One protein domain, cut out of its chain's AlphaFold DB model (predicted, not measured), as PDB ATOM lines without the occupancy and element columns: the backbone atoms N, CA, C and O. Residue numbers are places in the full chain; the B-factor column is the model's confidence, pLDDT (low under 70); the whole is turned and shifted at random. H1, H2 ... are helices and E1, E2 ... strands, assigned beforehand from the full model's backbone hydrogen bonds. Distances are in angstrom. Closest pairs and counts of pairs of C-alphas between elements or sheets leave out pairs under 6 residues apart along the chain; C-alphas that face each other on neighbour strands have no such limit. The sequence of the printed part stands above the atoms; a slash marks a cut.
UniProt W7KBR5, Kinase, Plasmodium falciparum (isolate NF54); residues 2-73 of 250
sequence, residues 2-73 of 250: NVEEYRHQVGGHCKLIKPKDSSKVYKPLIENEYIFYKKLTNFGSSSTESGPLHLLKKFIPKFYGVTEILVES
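What this domain is: This is residues 2 to 73 of the 250 residues of the protein "Kinase" of Plasmodium falciparum (isolate NF54) (UniProt W7KBR5). With little regular structure, this is a loose, winding chain with a small hairpin, E1 and E2, toward one end and two helices, H1 and H2, toward the other. Residues 45 to 50, between the helices, stick out, and residues 60 to 73 run back toward the hairpin. The printed part has 72 residues, 26 in named elements, ordered E1, E2, H1, H2; the class is mixed, the sheet E1 - E2 antiparallel. The radius of gyration of the C-alphas is 14.9 A; spans of 48 by 24 by 24 A are only just elongated.

Where its parts are: E1, residues 3 to 5, begins at C-alpha 3 (52.012, -13.470, -16.450). E2 is residues 17 to 19. H1, residues 31 to 42, measures 16.5 A. H2, residues 52 to 59, measures 11.1 A and ends at C-alpha 59 (41.795, -34.296, -3.555).

How they stand to each other: In the hairpin E1 and E2, antiparallel at 143 degrees, N 4 and O 18 are within hydrogen-bond range at 2.9 A. H1, with residue 40 alone, only just touches H2, with 3 pairs of C-alphas within 8 A; the closest, Leu 40 and Leu 53, are 6.6 A apart. Their lines are about perpendicular at 74 degrees. Every O i to N i+4 pair is within hydrogen-bond range in H1, 2 of 4 in H2. E1 is apart from both helices.

The domain as a whole: The farthest C-alphas, Thr 48 and Ser 73, are 49.2 A apart. The printed part has no cut. The links E1 to E2 and E2 to H1 are long. Residues 43 to 51 and 71 to 73 have pLDDT under 70.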
ATOM      1  N   ASN A   2      53.493  -9.813 -14.047       81.25
ATOM      2  CA  ASN A   2      54.105 -10.496 -15.191       81.25
ATOM      3  C   ASN A   2      53.547 -11.926 -15.260       81.25
ATOM      4  O   ASN A   2      53.824 -12.745 -14.381       81.25
ATOM      5  N   VAL A   3      52.696 -12.187 -16.250       84.88
ATOM      6  CA  VAL A   3      52.012 -13.470 -16.450       84.88
ATOM      7  C   VAL A   3      52.421 -14.073 -17.786       84.88
ATOM      8  O   VAL A   3      52.696 -13.355 -18.743       84.88
ATOM      9  N   GLU A   4      52.481 -15.394 -17.841       87.25
ATOM     10  CA  GLU A   4      52.811 -16.165 -19.033       87.25
ATOM     11  C   GLU A   4      51.797 -17.290 -19.248       87.25
ATOM     12  O   GLU A   4      51.025 -17.639 -18.351       87.25
ATOM     13  N   GLU A   5      51.791 -17.857 -20.450       88.44
ATOM     14  CA  GLU A   5      50.970 -19.021 -20.760       88.44
ATOM     15  C   GLU A   5      51.431 -20.252 -19.969       88.44
ATOM     16  O   GLU A   5      52.626 -20.544 -19.848       88.44
ATOM     17  N   TYR A   6      50.468 -20.999 -19.428       89.75
ATOM     18  CA  TYR A   6      50.761 -22.215 -18.683       89.75
ATOM     19  C   TYR A   6      51.096 -23.380 -19.624       89.75
ATOM     20  O   TYR A   6      50.222 -24.040 -20.181       89.75
ATOM     21  N   ARG A   7      52.391 -23.683 -19.747       87.81
ATOM     22  CA  ARG A   7      52.930 -24.643 -20.730       87.81
ATOM     23  C   ARG A   7      52.574 -26.118 -20.511       87.81
ATOM     24  O   ARG A   7      52.759 -26.918 -21.415       87.81
ATOM     25  N   HIS A   8      52.088 -26.495 -19.329       89.00
ATOM     26  CA  HIS A   8      51.787 -27.896 -18.989       89.00
ATOM     27  C   HIS A   8      50.293 -28.222 -19.109       89.00
ATOM     28  O   HIS A   8      49.795 -29.145 -18.465       89.00
ATOM     29  N   GLN A   9      49.547 -27.431 -19.879       88.75
ATOM     30  CA  GLN A   9      48.147 -27.711 -20.148       88.75
ATOM     31  C   GLN A   9      48.026 -28.886 -21.125       88.75
ATOM     32  O   GLN A   9      48.438 -28.797 -22.274       88.75
ATOM     33  N   VAL A  10      47.434 -29.987 -20.659       87.31
ATOM     34  CA  VAL A  10      47.289 -31.231 -21.438       87.31
ATOM     35  C   VAL A  10      45.945 -31.352 -22.171       87.31
ATOM     36  O   VAL A  10      45.738 -32.297 -22.923       87.31
ATOM     37  N   GLY A  11      45.017 -30.413 -21.965       82.38
ATOM     38  CA  GLY A  11      43.701 -30.426 -22.605       82.38
ATOM     39  C   GLY A  11      42.810 -29.247 -22.209       82.38
ATOM     40  O   GLY A  11      43.187 -28.404 -21.391       82.38
ATOM     41  N   GLY A  12      41.609 -29.198 -22.791       78.94
ATOM     42  CA  GLY A  12      40.617 -28.142 -22.564       78.94
ATOM     43  C   GLY A  12      40.873 -26.860 -23.367       78.94
ATOM     44  O   GLY A  12      41.993 -26.557 -23.756       78.94
ATOM     45  N   HIS A  13      39.810 -26.089 -23.615       75.19
ATOM     46  CA  HIS A  13      39.875 -24.837 -24.388       75.19
ATOM     47  C   HIS A  13      40.143 -23.589 -23.533       75.19
ATOM     48  O   HIS A  13      40.264 -22.482 -24.055       75.19
ATOM     49  N   CYS A  14      40.210 -23.740 -22.209       81.88
ATOM     50  CA  CYS A  14      40.490 -22.635 -21.303       81.88
ATOM     51  C   CYS A  14      41.979 -22.292 -21.365       81.88
ATOM     52  O   CYS A  14      42.785 -23.115 -20.960       81.88
ATOM     53  N   LYS A  15      42.352 -21.091 -21.816       83.75
ATOM     54  CA  LYS A  15      43.752 -20.642 -21.767       83.75
ATOM     55  C   LYS A  15      44.159 -20.369 -20.317       83.75
ATOM     56  O   LYS A  15      43.699 -19.390 -19.727       83.75
ATOM     57  N   LEU A  16      44.974 -21.250 -19.742       90.50
ATOM     58  CA  LEU A  16      45.516 -21.078 -18.395       90.50
ATOM     59  C   LEU A  16      46.733 -20.149 -18.424       90.50
ATOM     60  O   LEU A  16      47.586 -20.249 -19.306       90.50
ATOM     61  N   ILE A  17      46.831 -19.270 -17.431       90.81
ATOM     62  CA  ILE A  17      47.971 -18.360 -17.275       90.81
ATOM     63  C   ILE A  17      48.633 -18.568 -15.918       90.81
ATOM     64  O   ILE A  17      47.995 -18.971 -14.942       90.81
ATOM     65  N   LYS A  18      49.930 -18.295 -15.843       90.19
ATOM     66  CA  LYS A  18      50.733 -18.455 -14.635       90.19
ATOM     67  C   LYS A  18      51.577 -17.200 -14.415       90.19
ATOM     68  O   LYS A  18      52.240 -16.753 -15.346       90.19
ATOM     69  N   PRO A  19      51.592 -16.605 -13.215       89.56
ATOM     70  CA  PRO A  19      52.546 -15.562 -12.898       89.56
ATOM     71  C   PRO A  19      53.934 -16.155 -12.715       89.56
ATOM     72  O   PRO A  19      54.083 -17.205 -12.090       89.56
ATOM     73  N   LYS A  20      54.950 -15.447 -13.205       86.62
ATOM     74  CA  LYS A  20      56.340 -15.927 -13.166       86.62
ATOM     75  C   LYS A  20      56.841 -16.175 -11.741       86.62
ATOM     76  O   LYS A  20      57.507 -17.173 -11.491       86.62
ATOM     77  N   ASP A  21      56.406 -15.342 -10.801       88.44
ATOM     78  CA  ASP A  21      56.858 -15.377  -9.406       88.44
ATOM     79  C   ASP A  21      55.929 -16.196  -8.488       88.44
ATOM     80  O   ASP A  21      56.019 -16.119  -7.264       88.44
ATOM     81  N   SER A  22      54.984 -16.958  -9.052       87.44
ATOM     82  CA  SER A  22      53.976 -17.692  -8.282       87.44
ATOM     83  C   SER A  22      53.847 -19.137  -8.749       87.44
ATOM     84  O   SER A  22      53.814 -19.443  -9.938       87.44
ATOM     85  N   SER A  23      53.683 -20.053  -7.796       89.06
ATOM     86  CA  SER A  23      53.288 -21.437  -8.080       89.06
ATOM     87  C   SER A  23      51.798 -21.576  -8.416       89.06
ATOM     88  O   SER A  23      51.352 -22.663  -8.780       89.06
ATOM     89  N   LYS A  24      51.017 -20.495  -8.294       91.38
ATOM     90  CA  LYS A  24      49.579 -20.495  -8.577       91.38
ATOM     91  C   LYS A  24      49.320 -20.418 -10.077       91.38
ATOM     92  O   LYS A  24      50.015 -19.715 -10.805       91.38
ATOM     93  N   VAL A  25      48.259 -21.089 -10.506       92.44
ATOM     94  CA  VAL A  25      47.749 -21.047 -11.877       92.44
ATOM     95  C   VAL A  25      46.411 -20.325 -11.871       92.44
ATOM     96  O   VAL A  25      45.617 -20.478 -10.945       92.44
ATOM     97  N   TYR A  26      46.180 -19.527 -12.903       91.75
ATOM     98  CA  TYR A  26      44.991 -18.718 -13.076       91.75
ATOM     99  C   TYR A  26      44.203 -19.285 -14.238       91.75
ATOM    100  O   TYR A  26      44.732 -19.570 -15.316       91.75
ATOM    101  N   LYS A  27      42.911 -19.432 -13.989       90.81
ATOM    102  CA  LYS A  27      41.930 -19.889 -14.954       90.81
ATOM    103  C   LYS A  27      40.943 -18.750 -15.191       90.81
ATOM    104  O   LYS A  27      40.588 -18.073 -14.222       90.81
ATOM    105  N   PRO A  28      40.491 -18.527 -16.437       90.12
ATOM    106  CA  PRO A  28      39.373 -17.633 -16.692       90.12
ATOM    107  C   PRO A  28      38.198 -17.976 -15.775       90.12
ATOM    108  O   PRO A  28      37.902 -19.152 -15.562       90.12
ATOM    109  N   LEU A  29      37.557 -16.952 -15.214       88.69
ATOM    110  CA  LEU A  29      36.484 -17.150 -14.251       88.69
ATOM    111  C   LEU A  29      35.309 -17.885 -14.908       88.69
ATOM    112  O   LEU A  29      34.729 -17.403 -15.881       88.69
ATOM    113  N   ILE A  30      34.946 -19.034 -14.342       88.00
ATOM    114  CA  ILE A  30      33.743 -19.791 -14.685       88.00
ATOM    115  C   ILE A  30      32.838 -19.772 -13.454       88.00
ATOM    116  O   ILE A  30      33.235 -20.215 -12.378       88.00
ATOM    117  N   GLU A  31      31.621 -19.256 -13.607       89.75
ATOM    118  CA  GLU A  31      30.715 -18.981 -12.485       89.75
ATOM    119  C   GLU A  31      30.363 -20.239 -11.675       89.75
ATOM    120  O   GLU A  31      30.502 -20.246 -10.454       89.75
ATOM    121  N   ASN A  32      30.017 -21.342 -12.344       90.50
ATOM    122  CA  ASN A  32      29.676 -22.604 -11.674       90.50
ATOM    123  C   ASN A  32      30.848 -23.187 -10.867       90.50
ATOM    124  O   ASN A  32      30.654 -23.720  -9.775       90.50
ATOM    125  N   GLU A  33      32.072 -23.062 -11.382       91.19
ATOM    126  CA  GLU A  33      33.286 -23.522 -10.701       91.19
ATOM    127  C   GLU A  33      33.605 -22.640  -9.491       91.19
ATOM    128  O   GLU A  33      33.926 -23.146  -8.416       91.19
ATOM    129  N   TYR A  34      33.432 -21.324  -9.625       91.38
ATOM    130  CA  TYR A  34      33.554 -20.398  -8.503       91.38
ATOM    131  C   TYR A  34      32.542 -20.705  -7.391       91.38
ATOM    132  O   TYR A  34      32.918 -20.778  -6.220       91.38
ATOM    133  N   ILE A  35      31.276 -20.951  -7.745       88.56
ATOM    134  CA  ILE A  35      30.233 -21.344  -6.787       88.56
ATOM    135  C   ILE A  35      30.617 -22.645  -6.075       88.56
ATOM    136  O   ILE A  35      30.461 -22.735  -4.856       88.56
ATOM    137  N   PHE A  36      31.136 -23.640  -6.802       89.75
ATOM    138  CA  PHE A  36      31.613 -24.893  -6.215       89.75
ATOM    139  C   PHE A  36      32.699 -24.647  -5.161       89.75
ATOM    140  O   PHE A  36      32.566 -25.106  -4.024       89.75
ATOM    141  N   TYR A  37      33.731 -23.870  -5.498       89.12
ATOM    142  CA  TYR A  37      34.799 -23.559  -4.552       89.12
ATOM    143  C   TYR A  37      34.308 -22.740  -3.356       89.12
ATOM    144  O   TYR A  37      34.704 -23.038  -2.231       89.12
ATOM    145  N   LYS A  38      33.404 -21.774  -3.565       85.19
ATOM    146  CA  LYS A  38      32.791 -20.983  -2.485       85.19
ATOM    147  C   LYS A  38      31.983 -21.857  -1.525       85.19
ATOM    148  O   LYS A  38      32.076 -21.701  -0.310       85.19
ATOM    149  N   LYS A  39      31.211 -22.812  -2.055       83.81
ATOM    150  CA  LYS A  39      30.505 -23.800  -1.228       83.81
ATOM    151  C   LYS A  39      31.511 -24.618  -0.428       83.81
ATOM    152  O   LYS A  39      31.397 -24.683   0.790       83.81
ATOM    153  N   LEU A  40      32.538 -25.158  -1.081       83.81
ATOM    154  CA  LEU A  40      33.555 -25.985  -0.434       83.81
ATOM    155  C   LEU A  40      34.327 -25.258   0.678       83.81
ATOM    156  O   LEU A  40      34.657 -25.873   1.690       83.81
ATOM    157  N   THR A  41      34.629 -23.968   0.516       76.44
ATOM    158  CA  THR A  41      35.294 -23.174   1.562       76.44
ATOM    159  C   THR A  41      34.391 -22.916   2.759       76.44
ATOM    160  O   THR A  41      34.886 -22.893   3.881       76.44
ATOM    161  N   ASN A  42      33.084 -22.769   2.530       74.06
ATOM    162  CA  ASN A  42      32.098 -22.547   3.586       74.06
ATOM    163  C   ASN A  42      31.789 -23.831   4.380       74.06
ATOM    164  O   ASN A  42      31.305 -23.755   5.508       74.06
ATOM    165  N   PHE A  43      32.117 -25.009   3.837       69.44
ATOM    166  CA  PHE A  43      32.117 -26.266   4.584       69.44
ATOM    167  C   PHE A  43      33.360 -26.358   5.491       69.44
ATOM    168  O   PHE A  43      34.393 -26.915   5.111       69.44
ATOM    169  N   GLY A  44      33.255 -25.842   6.722       59.62
ATOM    170  CA  GLY A  44      34.123 -26.283   7.822       59.62
ATOM    171  C   GLY A  44      34.424 -25.256   8.911       59.62
ATOM    172  O   GLY A  44      35.325 -24.438   8.756       59.62
ATOM    173  N   SER A  45      33.751 -25.410  10.057       52.47
ATOM    174  CA  SER A  45      34.329 -25.214  11.403       52.47
ATOM    175  C   SER A  45      33.525 -25.916  12.515       52.47
ATOM    176  O   SER A  45      34.082 -26.142  13.584       52.47
ATOM    177  N   SER A  46      32.258 -26.311  12.313       53.31
ATOM    178  CA  SER A  46      31.504 -27.047  13.342       53.31
ATOM    179  C   SER A  46      31.853 -28.541  13.356       53.31
ATOM    180  O   SER A  46      31.914 -29.211  12.328       53.31
ATOM    181  N   SER A  47      32.111 -29.044  14.555       52.38
ATOM    182  CA  SER A  47      33.063 -30.100  14.896       52.38
ATOM    183  C   SER A  47      32.588 -31.553  14.766       52.38
ATOM    184  O   SER A  47      33.152 -32.410  15.440       52.38
ATOM    185  N   THR A  48      31.578 -31.878  13.957       53.69
ATOM    186  CA  THR A  48      30.966 -33.227  14.032       53.69
ATOM    187  C   THR A  48      30.661 -33.926  12.716       53.69
ATOM    188  O   THR A  48      30.252 -35.079  12.751       53.69
ATOM    189  N   GLU A  49      30.936 -33.330  11.558       52.00
ATOM    190  CA  GLU A  49      30.740 -34.030  10.284       52.00
ATOM    191  C   GLU A  49      31.929 -33.822   9.351       52.00
ATOM    192  O   GLU A  49      32.022 -32.850   8.599       52.00
ATOM    193  N   SER A  50      32.843 -34.792   9.345       58.25
ATOM    194  CA  SER A  50      33.739 -35.007   8.211       58.25
ATOM    195  C   SER A  50      32.929 -35.568   7.033       58.25
ATOM    196  O   SER A  50      33.054 -36.739   6.676       58.25
ATOM    197  N   GLY A  51      32.042 -34.752   6.466       69.19
ATOM    198  CA  GLY A  51      31.228 -35.140   5.317       69.19
ATOM    199  C   GLY A  51      32.067 -35.330   4.042       69.19
ATOM    200  O   GLY A  51      33.229 -34.906   3.988       69.19
ATOM    201  N   PRO A  52      31.483 -35.902   2.969       71.69
ATOM    202  CA  PRO A  52      32.164 -36.131   1.688       71.69
ATOM    203  C   PRO A  52      32.878 -34.891   1.120       71.69
ATOM    204  O   PRO A  52      33.954 -34.998   0.532       71.69
ATOM    205  N   LEU A  53      32.334 -33.692   1.358       72.75
ATOM    206  CA  LEU A  53      32.916 -32.416   0.924       72.75
ATOM    207  C   LEU A  53      34.222 -32.060   1.647       72.75
ATOM    208  O   LEU A  53      35.139 -31.515   1.032       72.75
ATOM    209  N   HIS A  54      34.356 -32.412   2.926       75.50
ATOM    210  CA  HIS A  54      35.610 -32.206   3.650       75.50
ATOM    211  C   HIS A  54      36.721 -33.106   3.093       75.50
ATOM    212  O   HIS A  54      37.867 -32.675   2.946       75.50
ATOM    213  N   LEU A  55      36.377 -34.346   2.729       81.25
ATOM    214  CA  LEU A  55      37.307 -35.276   2.096       81.25
ATOM    215  C   LEU A  55      37.725 -34.790   0.699       81.25
ATOM    216  O   LEU A  55      38.915 -34.795   0.387       81.25
ATOM    217  N   LEU A  56      36.780 -34.284  -0.099       83.56
ATOM    218  CA  LEU A  56      37.043 -33.709  -1.425       83.56
ATOM    219  C   LEU A  56      38.091 -32.588  -1.389       83.56
ATOM    220  O   LEU A  56      38.930 -32.515  -2.285       83.56
ATOM    221  N   LYS A  57      38.130 -31.771  -0.326       83.62
ATOM    222  CA  LYS A  57      39.133 -30.702  -0.158       83.62
ATOM    223  C   LYS A  57      40.583 -31.214  -0.176       83.62
ATOM    224  O   LYS A  57      41.480 -30.445  -0.515       83.62
ATOM    225  N   LYS A  58      40.826 -32.487   0.165       86.12
ATOM    226  CA  LYS A  58      42.161 -33.116   0.088       86.12
ATOM    227  C   LYS A  58      42.557 -33.513  -1.336       86.12
ATOM    228  O   LYS A  58      43.747 -33.609  -1.614       86.12
ATOM    229  N   PHE A  59      41.582 -33.750  -2.211       90.44
ATOM    230  CA  PHE A  59      41.795 -34.296  -3.555       90.44
ATOM    231  C   PHE A  59      41.698 -33.257  -4.673       90.44
ATOM    232  O   PHE A  59      42.067 -33.552  -5.806       90.44
ATOM    233  N   ILE A  60      41.228 -32.045  -4.375       89.81
ATOM    234  CA  ILE A  60      41.144 -30.971  -5.363       89.81
ATOM    235  C   ILE A  60      42.259 -29.929  -5.188       89.81
ATOM    236  O   ILE A  60      42.766 -29.738  -4.077       89.81
ATOM    237  N   PRO A  61      42.616 -29.185  -6.251       91.56
ATOM    238  CA  PRO A  61      43.526 -28.051  -6.136       91.56
ATOM    239  C   PRO A  61      43.023 -27.000  -5.141       91.56
ATOM    240  O   PRO A  61      41.830 -26.689  -5.086       91.56
ATOM    241  N   LYS A  62      43.949 -26.410  -4.377       90.25
ATOM    242  CA  LYS A  62      43.637 -25.307  -3.461       90.25
ATOM    243  C   LYS A  62      43.164 -24.087  -4.250       90.25
ATOM    244  O   LYS A  62      43.867 -23.605  -5.136       90.25
ATOM    245  N   PHE A  63      42.002 -23.567  -3.876       91.00
ATOM    246  CA  PHE A  63      41.448 -22.339  -4.428       91.00
ATOM    247  C   PHE A  63      41.799 -21.146  -3.539       91.00
ATOM    248  O   PHE A  63      41.593 -21.193  -2.328       91.00
ATOM    249  N   TYR A  64      42.340 -20.092  -4.146       90.69
ATOM    250  CA  TYR A  64      42.837 -18.903  -3.444       90.69
ATOM    251  C   TYR A  64      41.948 -17.666  -3.633       90.69
ATOM    252  O   TYR A  64      42.260 -16.615  -3.083       90.69
ATOM    253  N   GLY A  65      40.863 -17.780  -4.403       90.31
ATOM    254  CA  GLY A  65      39.965 -16.671  -4.714       90.31
ATOM    255  C   GLY A  65      40.017 -16.237  -6.176       90.31
ATOM    256  O   GLY A  65      40.595 -16.905  -7.035       90.31
ATOM    257  N   VAL A  66      39.371 -15.105  -6.445       91.00
ATOM    258  CA  VAL A  66      39.244 -14.498  -7.775       91.00
ATOM    259  C   VAL A  66      39.970 -13.162  -7.773       91.00
ATOM    260  O   VAL A  66      39.912 -12.416  -6.798       91.00
ATOM    261  N   THR A  67      40.653 -12.851  -8.868       87.50
ATOM    262  CA  THR A  67      41.285 -11.547  -9.068       87.50
ATOM    263  C   THR A  67      41.232 -11.165 -10.539       87.50
ATOM    264  O   THR A  67      41.214 -12.033 -11.416       87.50
ATOM    265  N   GLU A  68      41.183  -9.866 -10.805       87.19
ATOM    266  CA  GLU A  68      41.203  -9.325 -12.155       87.19
ATOM    267  C   GLU A  68      42.647  -9.196 -12.636       87.19
ATOM    268  O   GLU A  68      43.507  -8.640 -11.954       87.19
ATOM    269  N   ILE A  69      42.916  -9.714 -13.834       81.31
ATOM    270  CA  ILE A  69      44.222  -9.598 -14.478       81.31
ATOM    271  C   ILE A  69      44.027  -8.873 -15.797       81.31
ATOM    272  O   ILE A  69      43.258  -9.307 -16.653       81.31
ATOM    273  N   LEU A  70      44.773  -7.788 -15.975       78.56
ATOM    274  CA  LEU A  70      44.913  -7.153 -17.271       78.56
ATOM    275  C   LEU A  70      45.926  -7.955 -18.093       78.56
ATOM    276  O   LEU A  70      47.117  -7.956 -17.787       78.56
ATOM    277  N   VAL A  71      45.439  -8.665 -19.108       65.38
ATOM    278  CA  VAL A  71      46.284  -9.370 -20.074       65.38
ATOM    279  C   VAL A  71      46.425  -8.477 -21.299       65.38
ATOM    280  O   VAL A  71      45.494  -8.353 -22.098       65.38
ATOM    281  N   GLU A  72      47.580  -7.834 -21.440       59.09
ATOM    282  CA  GLU A  72      47.955  -7.161 -22.682       59.09
ATOM    283  C   GLU A  72      48.108  -8.227 -23.766       59.09
ATOM    284  O   GLU A  72      49.034  -9.033 -23.772       59.09
ATOM    285  N   SER A  73      47.106  -8.298 -24.637       49.03
ATOM    286  CA  SER A  73      47.091  -9.240 -25.747       49.03
ATOM    287  C   SER A  73      48.103  -8.749 -26.779       49.03
ATOM    288  O   SER A  73      47.832  -7.763 -27.462       49.03
TER     289      SER A  73